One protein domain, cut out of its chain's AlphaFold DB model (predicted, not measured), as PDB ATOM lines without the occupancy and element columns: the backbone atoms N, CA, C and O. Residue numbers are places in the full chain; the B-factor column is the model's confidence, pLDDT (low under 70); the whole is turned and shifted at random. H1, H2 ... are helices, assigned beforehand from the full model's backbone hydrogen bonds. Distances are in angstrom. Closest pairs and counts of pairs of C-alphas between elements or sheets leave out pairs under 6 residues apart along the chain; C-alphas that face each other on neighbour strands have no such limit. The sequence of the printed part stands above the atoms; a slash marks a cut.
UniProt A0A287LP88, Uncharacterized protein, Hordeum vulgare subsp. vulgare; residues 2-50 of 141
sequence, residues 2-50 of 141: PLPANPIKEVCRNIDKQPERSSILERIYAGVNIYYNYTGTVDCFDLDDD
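Overview. This is residues 2 to 50 of the 141 residues of an uncharacterized protein of Hordeum vulgare subsp. vulgare (UniProt A0A287LP88). Two helices, H2 and the shorter H1, lie side by side as a helical hairpin, with a loop at one end. At the opposite end lie both tails: the short lead-in of residues 2 to 6 before H1, and the long unnamed stretch of residues 37 to 50, which turns and trails off from H2. The printed part has 49 residues with two named helices, in the order H1, H2, and no named strand; the class is all helix, though named elements hold under half of the residues, 23 of 49. It is only just compact, close to loose, with a radius of gyration of the C-alphas of 11.3 A and spans of 34 by 24 by 16 A.

Along the chain. Find C-alpha 24 at (-25.922, 2.804, 35.075); from there H2, residues 24 to 36, runs 18.1 A to C-alpha 36 at (-42.764, 7.490, 39.676). Then look back to C-alpha 7 at (-37.121, 11.710, 49.061), where H1, residues 7 to 16, begins; it is 14.3 A long.

Arrangement. Look first at Gly 31 in H2 and Val 11 in H1: their C-alphas, the closest of the two helices, are 4.4 A apart. The helices touch, with 18 pairs of C-alphas within 8 A. They run opposite ways at a shallow tilt of 26 degrees, and their centres are 9.0 A apart. Residues 17 to 23 make the short link of this hairpin. In H1 every O i to N i+4 pair is within hydrogen-bond range; in H2, 7 of 9 are.

Size, cuts and confidence. The two C-alphas farthest apart are those of Glu 20, in the link, and Asp 50, at 34.7 A. The printed part has no cut, and no link is long. The mean pLDDT of the printed part is 93.0, and no printed residue is under 70.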
ATOM      1  N   PRO A   2     -47.317  10.338  45.711       88.31
ATOM      2  CA  PRO A   2     -46.885  10.223  47.104       88.31
ATOM      3  C   PRO A   2     -45.364  10.038  47.192       88.31
ATOM      4  O   PRO A   2     -44.802   9.236  46.454       88.31
ATOM      5  N   LEU A   3     -44.711  10.751  48.113       93.44
ATOM      6  CA  LEU A   3     -43.266  10.674  48.337       93.44
ATOM      7  C   LEU A   3     -42.945  10.336  49.799       93.44
ATOM      8  O   LEU A   3     -43.669  10.774  50.698       93.44
ATOM      9  N   PRO A   4     -41.852   9.595  50.065       94.06
ATOM     10  CA  PRO A   4     -41.366   9.379  51.421       94.06
ATOM     11  C   PRO A   4     -40.774  10.662  52.016       94.06
ATOM     12  O   PRO A   4     -40.391  11.592  51.307       94.06
ATOM     13  N   ALA A   5     -40.613  10.682  53.340       95.69
ATOM     14  CA  ALA A   5     -39.834  11.722  54.003       95.69
ATOM     15  C   ALA A   5     -38.373  11.700  53.515       95.69
ATOM     16  O   ALA A   5     -37.741  10.646  53.496       95.69
ATOM     17  N   ASN A   6     -37.815  12.874  53.200       95.88
ATOM     18  CA  ASN A   6     -36.468  13.041  52.632       95.88
ATOM     19  C   ASN A   6     -36.268  12.265  51.309       95.88
ATOM     20  O   ASN A   6     -35.373  11.420  51.218       95.88
ATOM     21  N   PRO A   7     -37.066  12.543  50.263       96.25
ATOM     22  CA  PRO A   7     -37.121  11.710  49.061       96.25
ATOM     23  C   PRO A   7     -35.788  11.626  48.310       96.25
ATOM     24  O   PRO A   7     -35.431  10.554  47.836       96.25
ATOM     25  N   ILE A   8     -34.993  12.701  48.273       96.69
ATOM     26  CA  ILE A   8     -33.670  12.688  47.624       96.69
ATOM     27  C   ILE A   8     -32.722  11.686  48.294       96.69
ATOM     28  O   ILE A   8     -32.008  10.949  47.619       96.69
ATOM     29  N   LYS A   9     -32.764  11.581  49.628       97.38
ATOM     30  CA  LYS A   9     -31.972  10.588  50.366       97.38
ATOM     31  C   LYS A   9     -32.389   9.164  49.996       97.38
ATOM     32  O   LYS A   9     -31.538   8.286  49.881       97.38
ATOM     33  N   GLU A  10     -33.684   8.938  49.814       96.88
ATOM     34  CA  GLU A  10     -34.232   7.641  49.416       96.88
ATOM     35  C   GLU A  10     -33.865   7.269  47.974       96.88
ATOM     36  O   GLU A  10     -33.481   6.125  47.728       96.88
ATOM     37  N   VAL A  11     -33.877   8.242  47.056       97.00
ATOM     38  CA  VAL A  11     -33.371   8.088  45.682       97.00
ATOM     39  C   VAL A  11     -31.906   7.642  45.696       97.00
ATOM     40  O   VAL A  11     -31.596   6.575  45.165       97.00
ATOM     41  N   CYS A  12     -31.015   8.391  46.359       97.19
ATOM     42  CA  CYS A  12     -29.590   8.039  46.439       97.19
ATOM     43  C   CYS A  12     -29.385   6.658  47.073       97.19
ATOM     44  O   CYS A  12     -28.664   5.820  46.537       97.19
ATOM     45  N   ARG A  13     -30.103   6.363  48.163       96.88
ATOM     46  CA  ARG A  13     -30.032   5.060  48.834       96.88
ATOM     47  C   ARG A  13     -30.395   3.901  47.901       96.88
ATOM     48  O   ARG A  13     -29.794   2.836  48.014       96.88
ATOM     49  N   ASN A  14     -31.380   4.069  47.021       96.19
ATOM     50  CA  ASN A  14     -31.780   3.024  46.074       96.19
ATOM     51  C   ASN A  14     -30.799   2.849  44.912       96.19
ATOM     52  O   ASN A  14     -30.607   1.714  44.468       96.19
ATOM     53  N   ILE A  15     -30.171   3.937  44.460       97.25
ATOM     54  CA  ILE A  15     -29.082   3.918  43.472       97.25
ATOM     55  C   ILE A  15     -27.878   3.151  44.037       97.25
ATOM     56  O   ILE A  15     -27.359   2.235  43.389       97.25
ATOM     57  N   ASP A  16     -27.472   3.478  45.266       96.56
ATOM     58  CA  ASP A  16     -26.273   2.926  45.909       96.56
ATOM     59  C   ASP A  16     -26.435   1.450  46.289       96.56
ATOM     60  O   ASP A  16     -25.483   0.675  46.219       96.56
ATOM     61  N   LYS A  17     -27.654   1.032  46.652       96.50
ATOM     62  CA  LYS A  17     -27.967  -0.362  47.007       96.50
ATOM     63  C   LYS A  17     -27.920  -1.337  45.834       96.50
ATOM     64  O   LYS A  17     -27.938  -2.545  46.078       96.50
ATOM     65  N   GLN A  18     -27.899  -0.860  44.588       97.31
ATOM     66  CA  GLN A  18     -27.848  -1.769  43.446       97.31
ATOM     67  C   GLN A  18     -26.527  -2.561  43.429       97.31
ATOM     68  O   GLN A  18     -25.463  -1.977  43.677       97.31
ATOM     69  N   PRO A  19     -26.561  -3.867  43.092       96.62
ATOM     70  CA  PRO A  19     -25.367  -4.706  42.990       96.62
ATOM     71  C   PRO A  19     -24.269  -4.065  42.138       96.62
ATOM     72  O   PRO A  19     -24.577  -3.414  41.142       96.62
ATOM     73  N   GLU A  20     -22.990  -4.290  42.457       92.19
ATOM     74  CA  GLU A  20     -21.864  -3.684  41.717       92.19
ATOM     75  C   GLU A  20     -21.918  -3.925  40.202       92.19
ATOM     76  O   GLU A  20     -21.563  -3.043  39.429       92.19
ATOM     77  N   ARG A  21     -22.435  -5.083  39.774       94.44
ATOM     78  CA  ARG A  21     -22.580  -5.451  38.355       94.44
ATOM     79  C   ARG A  21     -23.747  -4.767  37.632       94.44
ATOM     80  O   ARG A  21     -23.883  -4.970  36.432       94.44
ATOM     81  N   SER A  22     -24.582  -4.009  38.339       96.25
ATOM     82  CA  SER A  22     -25.726  -3.313  37.740       96.25
ATOM     83  C   SER A  22     -25.240  -2.184  36.842       96.25
ATOM     84  O   SER A  22     -24.362  -1.401  37.223       96.25
ATOM     85  N   SER A  23     -25.846  -2.083  35.668       97.12
ATOM     86  CA  SER A  23     -25.640  -0.997  34.722       97.12
ATOM     87  C   SER A  23     -26.056   0.356  35.309       97.12
ATOM     88  O   SER A  23     -26.842   0.455  36.255       97.12
ATOM     89  N   ILE A  24     -25.551   1.432  34.703       95.44
ATOM     90  CA  ILE A  24     -25.922   2.804  35.075       95.44
ATOM     91  C   ILE A  24     -27.434   3.021  34.911       95.44
ATOM     92  O   ILE A  24     -28.055   3.640  35.768       95.44
ATOM     93  N   LEU A  25     -28.044   2.464  33.859       95.56
ATOM     94  CA  LEU A  25     -29.483   2.595  33.621       95.56
ATOM     95  C   LEU A  25     -30.322   1.877  34.683       95.56
ATOM     96  O   LEU A  25     -31.298   2.450  35.150       95.56
ATOM     97  N   GLU A  26     -29.927   0.680  35.128       96.69
ATOM     98  CA  GLU A  26     -30.614  -0.019  36.231       96.69
ATOM     99  C   GLU A  26     -30.530   0.770  37.543       96.69
ATOM    100  O   GLU A  26     -31.498   0.843  38.302       96.69
ATOM    101  N   ARG A  27     -29.386   1.416  37.792       97.38
ATOM    102  CA  ARG A  27     -29.198   2.309  38.943       97.38
ATOM    103  C   ARG A  27     -30.100   3.536  38.865       97.38
ATOM    104  O   ARG A  27     -30.800   3.821  39.836       97.38
ATOM    105  N   ILE A  28     -30.127   4.222  37.722       95.44
ATOM    106  CA  ILE A  28     -31.013   5.373  37.490       95.44
ATOM    107  C   ILE A  28     -32.475   4.952  37.659       95.44
ATOM    108  O   ILE A  28     -33.199   5.604  38.410       95.44
ATOM    109  N   TYR A  29     -32.878   3.834  37.044       94.94
ATOM    110  CA  TYR A  29     -34.216   3.256  37.171       94.94
ATOM    111  C   TYR A  29     -34.609   3.056  38.641       94.94
ATOM    112  O   TYR A  29     -35.657   3.537  39.072       94.94
ATOM    113  N   ALA A  30     -33.744   2.430  39.444       95.38
ATOM    114  CA  ALA A  30     -34.002   2.213  40.867       95.38
ATOM    115  C   ALA A  30     -34.194   3.519  41.662       95.38
ATOM    116  O   ALA A  30     -34.990   3.558  42.607       95.38
ATOM    117  N   GLY A  31     -33.475   4.578  41.281       95.88
ATOM    118  CA  GLY A  31     -33.626   5.914  41.850       95.88
ATOM    119  C   GLY A  31     -34.958   6.562  41.469       95.88
ATOM    120  O   GLY A  31     -35.749   6.896  42.352       95.88
ATOM    121  N   VAL A  32     -35.241   6.703  40.168       94.44
ATOM    122  CA  VAL A  32     -36.466   7.368  39.678       94.44
ATOM    123  C   VAL A  32     -37.743   6.616  40.070       94.44
ATOM    124  O   VAL A  32     -38.792   7.239  40.231       94.44
ATOM    125  N   ASN A  33     -37.653   5.306  40.328       94.25
ATOM    126  CA  ASN A  33     -38.762   4.497  40.834       94.25
ATOM    127  C   ASN A  33     -39.309   5.003  42.186       94.25
ATOM    128  O   ASN A  33     -40.487   4.810  42.471       94.25
ATOM    129  N   ILE A  34     -38.503   5.706  43.000       94.75
ATOM    130  CA  ILE A  34     -38.988   6.384  44.219       94.75
ATOM    131  C   ILE A  34     -39.976   7.508  43.898       94.75
ATOM    132  O   ILE A  34     -40.863   7.768  44.701       94.75
ATOM    133  N   TYR A  35     -39.825   8.187  42.763       91.50
ATOM    134  CA  TYR A  35     -40.710   9.283  42.376       91.50
ATOM    135  C   TYR A  35     -41.935   8.770  41.612       91.50
ATOM    136  O   TYR A  35     -43.064   9.091  41.980       91.50
ATOM    137  N   TYR A  36     -41.712   7.929  40.598       90.75
ATOM    138  CA  TYR A  36     -42.764   7.490  39.676       90.75
ATOM    139  C   TYR A  36     -43.603   6.310  40.182       90.75
ATOM    140  O   TYR A  36     -44.744   6.151  39.762       90.75
ATOM    141  N   ASN A  37     -43.074   5.470  41.077       92.62
ATOM    142  CA  ASN A  37     -43.771   4.254  41.505       92.62
ATOM    143  C   ASN A  37     -43.466   3.876  42.958       92.62
ATOM    144  O   ASN A  37     -43.247   2.711  43.297       92.62
ATOM    145  N   TYR A  38     -43.486   4.874  43.846       90.56
ATOM    146  CA  TYR A  38     -43.283   4.656  45.279       90.56
ATOM    147  C   TYR A  38     -44.274   3.643  45.878       90.56
ATOM    148  O   TYR A  38     -43.916   2.874  46.768       90.56
ATOM    149  N   THR A  39     -45.518   3.630  45.389       89.25
ATOM    150  CA  THR A  39     -46.590   2.729  45.846       89.25
ATOM    151  C   THR A  39     -46.525   1.329  45.236       89.25
ATOM    152  O   THR A  39     -47.228   0.445  45.720       89.25
ATOM    153  N   GLY A  40     -45.711   1.110  44.196       90.50
ATOM    154  CA  GLY A  40     -45.586  -0.181  43.508       90.50
ATOM    155  C   GLY A  40     -46.810  -0.583  42.674       90.50
ATOM    156  O   GLY A  40     -47.022  -1.766  42.438       90.50
ATOM    157  N   THR A  41     -47.645   0.380  42.285       89.62
ATOM    158  CA  THR A  41     -48.918   0.167  41.570       89.62
ATOM    159  C   THR A  41     -48.838   0.427  40.067       89.62
ATOM    160  O   THR A  41     -49.828   0.225  39.372       89.62
ATOM    161  N   VAL A  42     -47.708   0.940  39.580       89.44
ATOM    162  CA  VAL A  42     -47.478   1.269  38.168       89.44
ATOM    163  C   VAL A  42     -46.558   0.215  37.551       89.44
ATOM    164  O   VAL A  42     -45.496  -0.069  38.104       89.44
ATOM    165  N   ASP A  43     -46.949  -0.344  36.404       88.62
ATOM    166  CA  ASP A  43     -46.183  -1.401  35.722       88.62
ATOM    167  C   ASP A  43     -45.086  -0.846  34.791       88.62
ATOM    168  O   ASP A  43     -44.060  -1.493  34.581       88.62
ATOM    169  N   CYS A  44     -45.277   0.359  34.241       90.50
ATOM    170  CA  CYS A  44     -44.324   1.042  33.363       90.50
ATOM    171  C   CYS A  44     -44.400   2.566  33.525       90.50
ATOM    172  O   CYS A  44     -45.469   3.105  33.801       90.50
ATOM    173  N   PHE A  45     -43.286   3.270  33.315       89.75
ATOM    174  CA  PHE A  45     -43.291   4.734  33.308       89.75
ATOM    175  C   PHE A  45     -43.717   5.233  31.932       89.75
ATOM    176  O   PHE A  45     -43.020   4.988  30.948       89.75
ATOM    177  N   ASP A  46     -44.856   5.914  31.885       87.88
ATOM    178  CA  ASP A  46     -45.233   6.718  30.732       87.88
ATOM    179  C   ASP A  46     -44.442   8.030  30.785       87.88
ATOM    180  O   ASP A  46     -44.504   8.761  31.773       87.88
ATOM    181  N   LEU A  47     -43.620   8.267  29.764       85.75
ATOM    182  CA  LEU A  47     -42.767   9.453  29.683       85.75
ATOM    183  C   LEU A  47     -43.491  10.644  29.046       85.75
ATOM    184  O   LEU A  47     -43.009  11.766  29.186       85.75
ATOM    185  N   ASP A  48     -44.623  10.397  28.382       83.94
ATOM    186  CA  ASP A  48     -45.433  11.414  27.709       83.94
ATOM    187  C   ASP A  48     -46.647  11.835  28.558       83.94
ATOM    188  O   ASP A  48     -47.458  12.655  28.122       83.94
ATOM    189  N   ASP A  49     -46.793  11.279  29.766       78.81
ATOM    190  CA  ASP A  49     -47.893  11.615  30.667       78.81
ATOM    191  C   ASP A  49     -47.798  13.085  31.109       78.81
ATOM    192  O   ASP A  49     -46.803  13.522  31.694       78.81
ATOM    193  N   ASP A  50     -48.870  13.844  30.864       72.94
ATOM    194  CA  ASP A  50     -49.075  15.195  31.392       72.94
ATOM    195  C   ASP A  50     -50.243  15.179  32.393       72.94
ATOM    196  O   ASP A  50     -51.358  15.624  32.089       72.94
TER     197      ASP A  50